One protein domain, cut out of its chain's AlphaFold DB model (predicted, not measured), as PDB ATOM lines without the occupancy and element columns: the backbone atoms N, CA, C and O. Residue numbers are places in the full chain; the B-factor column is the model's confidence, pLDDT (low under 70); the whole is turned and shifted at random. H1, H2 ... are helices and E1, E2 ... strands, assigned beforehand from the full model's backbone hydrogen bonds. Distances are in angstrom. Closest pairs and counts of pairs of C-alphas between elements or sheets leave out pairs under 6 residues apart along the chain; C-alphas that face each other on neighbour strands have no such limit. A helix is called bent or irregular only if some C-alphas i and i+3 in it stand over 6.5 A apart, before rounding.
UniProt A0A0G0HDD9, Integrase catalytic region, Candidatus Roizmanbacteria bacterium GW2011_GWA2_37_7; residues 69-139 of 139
ATOM      1  N   ASP A  69      -1.420  12.297  18.446       75.44
ATOM      2  CA  ASP A  69      -2.751  12.861  18.694       75.44
ATOM      3  C   ASP A  69      -2.715  14.344  19.066       75.44
ATOM      4  O   ASP A  69      -3.663  15.079  18.797       75.44
ATOM      5  N   LEU A  70      -1.612  14.798  19.665       76.31
ATOM      6  CA  LEU A  70      -1.414  16.189  20.057       76.31
ATOM      7  C   LEU A  70      -0.622  16.961  18.996       76.31
ATOM      8  O   LEU A  70      -0.934  18.116  18.707       76.31
ATOM      9  N   ILE A  71       0.351  16.310  18.354       78.69
ATOM     10  CA  ILE A  71       1.186  16.918  17.308       78.69
ATOM     11  C   ILE A  71       0.356  17.291  16.072       78.69
ATOM     12  O   ILE A  71       0.537  18.379  15.521       78.69
ATOM     13  N   LYS A  72      -0.556  16.420  15.623       77.06
ATOM     14  CA  LYS A  72      -1.375  16.644  14.419       77.06
ATOM     15  C   LYS A  72      -2.272  17.893  14.524       77.06
ATOM     16  O   LYS A  72      -2.147  18.762  13.657       77.06
ATOM     17  N   PRO A  73      -3.117  18.060  15.562       77.06
ATOM     18  CA  PRO A  73      -3.905  19.280  15.727       77.06
ATOM     19  C   PRO A  73      -3.030  20.500  16.023       77.06
ATOM     20  O   PRO A  73      -3.335  21.587  15.544       77.06
ATOM     21  N   LEU A  74      -1.913  20.345  16.745       81.12
ATOM     22  CA  LEU A  74      -1.004  21.464  16.998       81.12
ATOM     23  C   LEU A  74      -0.390  22.004  15.700       81.12
ATOM     24  O   LEU A  74      -0.330  23.215  15.512       81.12
ATOM     25  N   LYS A  75       0.011  21.122  14.774       81.00
ATOM     26  CA  LYS A  75       0.491  21.514  13.439       81.00
ATOM     27  C   LYS A  75      -0.591  22.217  12.620       81.00
ATOM     28  O   LYS A  75      -0.269  23.154  11.897       81.00
ATOM     29  N   LEU A  76      -1.848  21.782  12.730       76.62
ATOM     30  CA  LEU A  76      -2.977  22.435  12.064       76.62
ATOM     31  C   LEU A  76      -3.144  23.874  12.571       76.62
ATOM     32  O   LEU A  76      -3.110  24.807  11.775       76.62
ATOM     33  N   ILE A  77      -3.230  24.053  13.892       75.88
ATOM     34  CA  ILE A  77      -3.366  25.375  14.520       75.88
ATOM     35  C   ILE A  77      -2.166  26.258  14.159       75.88
ATOM     36  O   ILE A  77      -2.329  27.416  13.790       75.88
ATOM     37  N   TRP A  78      -0.955  25.703  14.192       82.81
ATOM     38  CA  TRP A  78       0.256  26.429  13.818       82.81
ATOM     39  C   TRP A  78       0.203  26.954  12.377       82.81
ATOM     40  O   TRP A  78       0.571  28.102  12.142       82.81
ATOM     41  N   LYS A  79      -0.317  26.168  11.425       79.69
ATOM     42  CA  LYS A  79      -0.535  26.623  10.043       79.69
ATOM     43  C   LYS A  79      -1.622  27.699   9.950       79.69
ATOM     44  O   LYS A  79      -1.388  28.716   9.307       79.69
ATOM     45  N   VAL A  80      -2.756  27.506  10.629       74.19
ATOM     46  CA  VAL A  80      -3.898  28.447  10.663       74.19
ATOM     47  C   VAL A  80      -3.490  29.829  11.179       74.19
ATOM     48  O   VAL A  80      -4.003  30.837  10.709       74.19
ATOM     49  N   VAL A  81      -2.551  29.882  12.127       73.06
ATOM     50  CA  VAL A  81      -2.077  31.130  12.751       73.06
ATOM     51  C   VAL A  81      -0.934  31.794  11.956       73.06
ATOM     52  O   VAL A  81      -0.482  32.881  12.312       73.06
ATOM     53  N   GLY A  82      -0.470  31.183  10.859       79.00
ATOM     54  CA  GLY A  82       0.611  31.730  10.031       79.00
ATOM     55  C   GLY A  82       2.012  31.353  10.514       79.00
ATOM     56  O   GLY A  82       2.941  32.147  10.427       79.00
ATOM     57  N   GLN A  83       2.165  30.143  11.052       85.06
ATOM     58  CA  GLN A  83       3.444  29.550  11.451       85.06
ATOM     59  C   GLN A  83       4.271  30.375  12.468       85.06
ATOM     60  O   GLN A  83       5.488  30.512  12.321       85.06
ATOM     61  N   PRO A  84       3.669  30.901  13.553       85.88
ATOM     62  CA  PRO A  84       4.391  31.707  14.533       85.88
ATOM     63  C   PRO A  84       5.388  30.882  15.363       85.88
ATOM     64  O   PRO A  84       5.283  29.661  15.501       85.88
ATOM     65  N   CYS A  85       6.325  31.566  16.021       84.31
ATOM     66  CA  CYS A  85       7.159  30.950  17.050       84.31
ATOM     67  C   CYS A  85       6.322  30.509  18.273       84.31
ATOM     68  O   CYS A  85       5.257  31.059  18.560       84.31
ATOM     69  N   SER A  86       6.819  29.532  19.041       81.00
ATOM     70  CA  SER A  86       6.088  28.901  20.159       81.00
ATOM     71  C   SER A  86       5.574  29.886  21.219       81.00
ATOM     72  O   SER A  86       4.458  29.730  21.716       81.00
ATOM     73  N   LYS A  87       6.352  30.931  21.534       81.88
ATOM     74  CA  LYS A  87       5.961  31.997  22.474       81.88
ATOM     75  C   LYS A  87       4.711  32.746  22.013       81.88
ATOM     76  O   LYS A  87       3.867  33.073  22.839       81.88
ATOM     77  N   ARG A  88       4.598  32.995  20.706       81.19
ATOM     78  CA  ARG A  88       3.487  33.728  20.089       81.19
ATOM     79  C   ARG A  88       2.292  32.817  19.811       81.19
ATOM     80  O   ARG A  88       1.159  33.253  19.953       81.19
ATOM     81  N   LEU A  89       2.538  31.536  19.535       84.38
ATOM     82  CA  LEU A  89       1.482  30.535  19.396       84.38
ATOM     83  C   LEU A  89       0.667  30.374  20.692       84.38
ATOM     84  O   LEU A  89      -0.554  30.334  20.635       84.38
ATOM     85  N   LYS A  90       1.320  30.326  21.863       79.75
ATOM     86  CA  LYS A  90       0.660  30.086  23.162       79.75
ATOM     87  C   LYS A  90      -0.550  31.004  23.450       79.75
ATOM     88  O   LYS A  90      -1.598  30.456  23.789       79.75
ATOM     89  N   PRO A  91      -0.456  32.346  23.354       82.62
ATOM     90  CA  PRO A  91      -1.618  33.217  23.538       82.62
ATOM     91  C   PRO A  91      -2.638  33.067  22.402       82.62
ATOM     92  O   PRO A  91      -3.823  32.935  22.680       82.62
ATOM     93  N   GLN A  92      -2.185  32.979  21.145       76.62
ATOM     94  CA  GLN A  92      -3.067  32.905  19.971       76.62
ATOM     95  C   GLN A  92      -3.875  31.605  19.882       76.62
ATOM     96  O   GLN A  92      -4.937  31.574  19.268       76.62
ATOM     97  N   MET A  93      -3.393  30.524  20.497       73.06
ATOM     98  CA  MET A  93      -4.116  29.253  20.542       73.06
ATOM     99  C   MET A  93      -5.490  29.386  21.202       73.06
ATOM    100  O   MET A  93      -6.413  28.696  20.774       73.06
ATOM    101  N   LYS A  94      -5.636  30.264  22.208       72.00
ATOM    102  CA  LYS A  94      -6.931  30.506  22.864       72.00
ATOM    103  C   LYS A  94      -7.953  31.062  21.879       72.00
ATOM    104  O   LYS A  94      -9.069  30.565  21.837       72.00
ATOM    105  N   ASP A  95      -7.526  32.004  21.049       69.94
ATOM    106  CA  ASP A  95      -8.402  32.709  20.114       69.94
ATOM    107  C   ASP A  95      -8.770  31.846  18.894       69.94
ATOM    108  O   ASP A  95      -9.753  32.104  18.218       69.94
ATOM    109  N   THR A  96      -7.994  30.798  18.592       68.62
ATOM    110  CA  THR A  96      -8.227  29.951  17.401       68.62
ATOM    111  C   THR A  96      -9.256  28.836  17.561       68.62
ATOM    112  O   THR A  96      -9.643  28.213  16.566       68.62
ATOM    113  N   LEU A  97      -9.661  28.520  18.791       69.38
ATOM    114  CA  LEU A  97     -10.620  27.454  19.055       69.38
ATOM    115  C   LEU A  97     -12.026  28.058  19.128       69.38
ATOM    116  O   LEU A  97     -12.378  28.641  20.147       69.38
ATOM    117  N   LYS A  98     -12.819  27.886  18.064       70.44
ATOM    118  CA  LYS A  98     -14.212  28.357  18.013       70.44
ATOM    119  C   LYS A  98     -15.109  27.524  18.912       70.44
ATOM    120  O   LYS A  98     -15.748  28.050  19.813       70.44
ATOM    121  N   GLU A  99     -15.116  26.209  18.702       74.31
ATOM    122  CA  GLU A  99     -15.985  25.311  19.459       74.31
ATOM    123  C   GLU A  99     -15.304  23.982  19.771       74.31
ATOM    124  O   GLU A  99     -14.504  23.439  19.001       74.31
ATOM    125  N   LYS A 100     -15.665  23.422  20.927       73.19
ATOM    126  CA  LYS A 100     -15.284  22.075  21.346       73.19
ATOM    127  C   LYS A 100     -16.541  21.355  21.815       73.19
ATOM    128  O   LYS A 100     -16.949  21.511  22.961       73.19
ATOM    129  N   VAL A 101     -17.113  20.540  20.938       74.25
ATOM    130  CA  VAL A 101     -18.338  19.785  21.218       74.25
ATOM    131  C   VAL A 101     -17.990  18.313  21.409       74.25
ATOM    132  O   VAL A 101     -17.150  17.752  20.698       74.25
ATOM    133  N   ARG A 102     -18.614  17.676  22.399       68.56
ATOM    134  CA  ARG A 102     -18.505  16.234  22.619       68.56
ATOM    135  C   ARG A 102     -19.801  15.588  22.141       68.56
ATOM    136  O   ARG A 102     -20.834  15.794  22.758       68.56
ATOM    137  N   VAL A 103     -19.724  14.846  21.040       66.38
ATOM    138  CA  VAL A 103     -20.863  14.122  20.454       66.38
ATOM    139  C   VAL A 103     -20.524  12.637  20.505       66.38
ATOM    140  O   VAL A 103     -19.450  12.244  20.042       66.38
ATOM    141  N   ASP A 104     -21.382  11.837  21.139       62.16
ATOM    142  CA  ASP A 104     -21.249  10.376  21.264       62.16
ATOM    143  C   ASP A 104     -19.872   9.919  21.771       62.16
ATOM    144  O   ASP A 104     -19.196   9.063  21.199       62.16
ATOM    145  N   GLY A 105     -19.381  10.580  22.823       69.19
ATOM    146  CA  GLY A 105     -18.078  10.289  23.432       69.19
ATOM    147  C   GLY A 105     -16.860  10.798  22.649       69.19
ATOM    148  O   GLY A 105     -15.782  10.918  23.240       69.19
ATOM    149  N   LYS A 106     -17.015  11.194  21.378       60.22
ATOM    150  CA  LYS A 106     -15.950  11.743  20.525       60.22
ATOM    151  C   LYS A 106     -15.871  13.263  20.663       60.22
ATOM    152  O   LYS A 106     -16.869  13.977  20.594       60.22
ATOM    153  N   VAL A 107     -14.659  13.778  20.849       76.19
ATOM    154  CA  VAL A 107     -14.415  15.226  20.922       76.19
ATOM    155  C   VAL A 107     -14.227  15.769  19.506       76.19
ATOM    156  O   VAL A 107     -13.227  15.459  18.858       76.19
ATOM    157  N   ARG A 108     -15.157  16.607  19.042       72.12
ATOM    158  CA  ARG A 108     -15.029  17.386  17.804       72.12
ATOM    159  C   ARG A 108     -14.573  18.804  18.151       72.12
ATOM    160  O   ARG A 108     -15.103  19.433  19.063       72.12
ATOM    161  N   LYS A 109     -13.546  19.290  17.453       75.25
ATOM    162  CA  LYS A 109     -13.018  20.652  17.603       75.25
ATOM    163  C   LYS A 109     -13.218  21.383  16.287       75.25
ATOM    164  O   LYS A 109     -12.741  20.899  15.262       75.25
ATOM    165  N   VAL A 110     -13.907  22.514  16.336       72.69
ATOM    166  CA  VAL A 110     -14.078  23.413  15.196       72.69
ATOM    167  C   VAL A 110     -13.102  24.566  15.381       72.69
ATOM    168  O   VAL A 110     -13.058  25.204  16.437       72.69
ATOM    169  N   TYR A 111     -12.275  24.785  14.366       71.75
ATOM    170  CA  TYR A 111     -11.260  25.831  14.349       71.75
ATOM    171  C   TYR A 111     -11.710  26.981  13.455       71.75
ATOM    172  O   TYR A 111     -12.519  26.789  12.548       71.75
ATOM    173  N   GLU A 112     -11.177  28.173  13.705       65.44
ATOM    174  CA  GLU A 112     -11.321  29.277  12.759       65.44
ATOM    175  C   GLU A 112     -10.669  28.952  11.417       65.44
ATOM    176  O   GLU A 112      -9.704  28.183  11.345       65.44
ATOM    177  N   GLU A 113     -11.177  29.577  10.358       70.06
ATOM    178  CA  GLU A 113     -10.518  29.549   9.059       70.06
ATOM    179  C   GLU A 113      -9.090  30.094   9.170       70.06
ATOM    180  O   GLU A 113      -8.779  30.959   9.998       70.06
ATOM    181  N   ALA A 114      -8.197  29.555   8.340       66.56
ATOM    182  CA  ALA A 114      -6.811  29.988   8.290       66.56
ATOM    183  C   ALA A 114      -6.741  31.452   7.852       66.56
ATOM    184  O   ALA A 114      -7.012  31.771   6.700       66.56
ATOM    185  N   LYS A 115      -6.349  32.328   8.780       71.25
ATOM    186  CA  LYS A 115      -6.161  33.758   8.531       71.25
ATOM    187  C   LYS A 115      -4.829  34.213   9.083       71.25
ATOM    188  O   LYS A 115      -4.499  33.928  10.242       71.25
ATOM    189  N   THR A 116      -4.087  34.958   8.272       73.75
ATOM    190  CA  THR A 116      -2.839  35.585   8.707       73.75
ATOM    191  C   THR A 116      -3.123  36.617   9.796       73.75
ATOM    192  O   THR A 116      -4.230  37.137   9.932       73.75
ATOM    193  N   GLN A 117      -2.110  36.942  10.599       68.12
ATOM    194  CA  GLN A 117      -2.249  37.990  11.613       68.12
ATOM    195  C   GLN A 117      -2.621  39.340  10.997       68.12
ATOM    196  O   GLN A 117      -3.374  40.082  11.612       68.12
ATOM    197  N   TYR A 118      -2.142  39.616   9.784       75.25
ATOM    198  CA  TYR A 118      -2.506  40.794   9.007       75.25
ATOM    199  C   TYR A 118      -3.998  40.809   8.642       75.25
ATOM    200  O   TYR A 118      -4.685  41.781   8.932       75.25
ATOM    201  N   GLN A 119      -4.531  39.701   8.113       75.56
ATOM    202  CA  GLN A 119      -5.961  39.577   7.797       75.56
ATOM    203  C   GLN A 119      -6.838  39.771   9.041       75.56
ATOM    204  O   GLN A 119      -7.784  40.548   9.011       75.56
ATOM    205  N   ARG A 120      -6.471  39.155  10.173       79.75
ATOM    206  CA  ARG A 120      -7.186  39.345  11.451       79.75
ATOM    207  C   ARG A 120      -7.134  40.791  11.949       79.75
ATOM    208  O   ARG A 120      -8.088  41.266  12.550       79.75
ATOM    209  N   LEU A 121      -6.007  41.472  11.737       74.19
ATOM    210  CA  LEU A 121      -5.800  42.863  12.140       74.19
ATOM    211  C   LEU A 121      -6.713  43.802  11.338       74.19
ATOM    212  O   LEU A 121      -7.379  44.651  11.929       74.19
ATOM    213  N   ILE A 122      -6.798  43.598  10.019       79.25
ATOM    214  CA  ILE A 122      -7.707  44.340   9.130       79.25
ATOM    215  C   ILE A 122      -9.171  44.071   9.486       79.25
ATOM    216  O   ILE A 122      -9.967  45.008   9.539       79.25
ATOM    217  N   GLU A 123      -9.520  42.817   9.772       79.62
ATOM    218  CA  GLU A 123     -10.877  42.417  10.163       79.62
ATOM    219  C   GLU A 123     -11.272  42.886  11.569       79.62
ATOM    220  O   GLU A 123     -12.455  42.943  11.882       79.62
ATOM    221  N   SER A 124     -10.312  43.238  12.431       78.00
ATOM    222  CA  SER A 124     -10.618  43.676  13.795       78.00
ATOM    223  C   SER A 124     -11.205  45.091  13.834       78.00
ATOM    224  O   SER A 124     -10.668  46.023  13.233       78.00
ATOM    225  N   ASP A 125     -12.258  45.289  14.626       78.25
ATOM    226  CA  ASP A 125     -12.879  46.610  14.839       78.25
ATOM    227  C   ASP A 125     -12.081  47.515  15.788       78.25
ATOM    228  O   ASP A 125     -12.430  48.667  16.026       78.25
ATOM    229  N   LYS A 126     -10.973  47.009  16.339       76.19
ATOM    230  CA  LYS A 126     -10.170  47.698  17.359       76.19
ATOM    231  C   LYS A 126      -9.233  48.774  16.795       76.19
ATOM    232  O   LYS A 126      -8.491  49.379  17.564       76.19
ATOM    233  N   ILE A 127      -9.204  48.974  15.476       78.81
ATOM    234  CA  ILE A 127      -8.205  49.800  14.783       78.81
ATOM    235  C   ILE A 127      -8.907  50.819  13.888       78.81
ATOM    236  O   ILE A 127      -9.835  50.468  13.157       78.81
ATOM    237  N   SER A 128      -8.449  52.075  13.930       81.31
ATOM    238  CA  SER A 128      -8.988  53.148  13.093       81.31
ATOM    239  C   SER A 128      -8.758  52.867  11.604       81.31
ATOM    240  O   SER A 128      -7.773  52.236  11.212       81.31
ATOM    241  N   LYS A 129      -9.673  53.356  10.759       80.19
ATOM    242  CA  LYS A 129      -9.602  53.166   9.301       80.19
ATOM    243  C   LYS A 129      -8.284  53.687   8.716       80.19
ATOM    244  O   LYS A 129      -7.657  52.990   7.933       80.19
ATOM    245  N   GLU A 130      -7.792  54.817   9.218       81.12
ATOM    246  CA  GLU A 130      -6.519  55.424   8.801       81.12
ATOM    247  C   GLU A 130      -5.313  54.483   8.966       81.12
ATOM    248  O   GLU A 130      -4.440  54.409   8.100       81.12
ATOM    249  N   VAL A 131      -5.268  53.729  10.069       75.44
ATOM    250  CA  VAL A 131      -4.183  52.775  10.339       75.44
ATOM    251  C   VAL A 131      -4.307  51.547   9.438       75.44
ATOM    252  O   VAL A 131      -3.290  51.049   8.951       75.44
ATOM    253  N   LYS A 132      -5.535  51.090   9.155       80.19
ATOM    254  CA  LYS A 132      -5.778  50.003   8.190       80.19
ATOM    255  C   LYS A 132      -5.315  50.402   6.786       80.19
ATOM    256  O   LYS A 132      -4.601  49.635   6.145       80.19
ATOM    257  N   ASP A 133      -5.625  51.623   6.359       80.38
ATOM    258  CA  ASP A 133      -5.264  52.141   5.033       80.38
ATOM    259  C   ASP A 133      -3.753  52.331   4.860       80.38
ATOM    260  O   ASP A 133      -3.235  52.220   3.747       80.38
ATOM    261  N   LYS A 134      -3.032  52.631   5.946       82.56
ATOM    262  CA  LYS A 134      -1.566  52.693   5.943       82.56
ATOM    263  C   LYS A 134      -0.949  51.298   5.815       82.56
ATOM    264  O   LYS A 134      -0.062  51.093   4.993       82.56
ATOM    265  N   LEU A 135      -1.462  50.331   6.573       75.88
ATOM    266  CA  LEU A 135      -1.000  48.940   6.542       75.88
ATOM    267  C   LEU A 135      -1.293  48.236   5.205       75.88
ATOM    268  O   LEU A 135      -0.550  47.337   4.826       75.88
ATOM    269  N   MET A 136      -2.350  48.641   4.496       76.50
ATOM    270  CA  MET A 136      -2.677  48.197   3.128       76.50
ATOM    271  C   MET A 136      -1.794  48.827   2.047       76.50
ATOM    272  O   MET A 136      -1.764  48.339   0.926       76.50
ATOM    273  N   ARG A 137      -1.110  49.934   2.354       80.06
ATOM    274  CA  ARG A 137      -0.188  50.602   1.424       80.06
ATOM    275  C   ARG A 137       1.257  50.128   1.570       80.06
ATOM    276  O   ARG A 137       2.018  50.235   0.618       80.06
ATOM    277  N   GLU A 138       1.644  49.663   2.757       73.44
ATOM    278  CA  GLU A 138       3.015  49.224   3.065       73.44
ATOM    279  C   GLU A 138       3.304  47.753   2.699       73.44
ATOM    280  O   GLU A 138       4.475  47.373   2.643       73.44
ATOM    281  N   TYR A 139       2.275  46.937   2.453       55.66
ATOM    282  CA  TYR A 139       2.352  45.506   2.123       55.66
ATOM    283  C   TYR A 139       1.400  45.167   0.983       55.66
ATOM    284  O   TYR A 139       1.767  44.285   0.175       55.66
TER     285      TYR A 139
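AT A GLANCE: This is residues 69 to 139 of the 139 residues of the protein "Integrase catalytic region" of Candidatus Roizmanbacteria bacterium GW2011_GWA2_37_7 (UniProt A0A0G0HDD9). A loose, drawn-out chain of parts: at one end the thin strand hairpin of E1 and E2 with H1 alongside it across a gap, then H2 crosswise near the middle, and H3 followed by H4 at the other end. The contacts are few, and no helix touches another; the tip of the hairpin, residues 102 to 107, and residues 125 to 130, between H3 and H4 and into H4, stick out. The printed part has 71 residues, with four named helices and two named strands in the order H1, H2, E1, E2, H3, H4. The strands make one antiparallel sheet, order E1 - E2, and the class is mixed, helices and strands. The whole is loose, with a radius of gyration of the C-alphas of 15.1 A, and a rod in outline, spanning 49 by 23 by 16 A.

HOW THE PARTS SIT: E1, residues 97 to 103, and E2, residues 106 to 111, form a hairpin, antiparallel with 160 degrees between their directions. C-alphas 100 and 109 face each other at 4.6 A; N 108 and O 101 are within hydrogen-bond range at 2.8 A, as are N 110 and O 99 at 2.9 A. The closest C-alphas of E2 and H1, residues 69 to 80, are those of Tyr 111 and Ile 77, 7.9 A apart, while H1 and E1 are apart. H1 and H2, residues 86 to 95, are close but not clearly touching, the closest C-alphas being those of Trp 78 and Leu 89 at 7.0 A; their lines are about perpendicular at 86 degrees. H3, residues 117 to 123, and H4, residues 129 to 138, are close but not clearly touching, the closest C-alphas being those of Ile 122 and Lys 132 at 6.1 A. They run opposite ways at a steep tilt of 38 degrees. H4 is apart from H1, H2, E1 and E2. Every O i to N i+4 pair is within hydrogen-bond range in H3 and H4; in H1 it is 7 of 8, and in H2 2 of 6, beside 4 of 7 O i to N i+3 pairs.

IN THESE COORDINATES: E1 is 16.9 A long and E2 16.1 A; C-alpha 97, where E1 begins, is at (-10.620, 27.454, 19.055). H1 measures 17.6 A from C-alpha 69 at (-2.751, 12.861, 18.694). H2 is 15.0 A long and neither bent nor irregular, but only just: C-alphas 88 and 91 are 6.2 A apart. H3 is 9.8 A long, and H4, 14.6 A, ends with C-alpha 138 at (3.015, 49.224, 3.065).

THE WHOLE: The two C-alphas farthest apart, those of Asp 104 and Arg 137, are 49.6 A apart. The printed part has no cut, and its five links are tight. The mean pLDDT of the printed part is 75.5, with 12 residues under 70: 95 to 97, 102 to 106, 112, 114, 117 and 139.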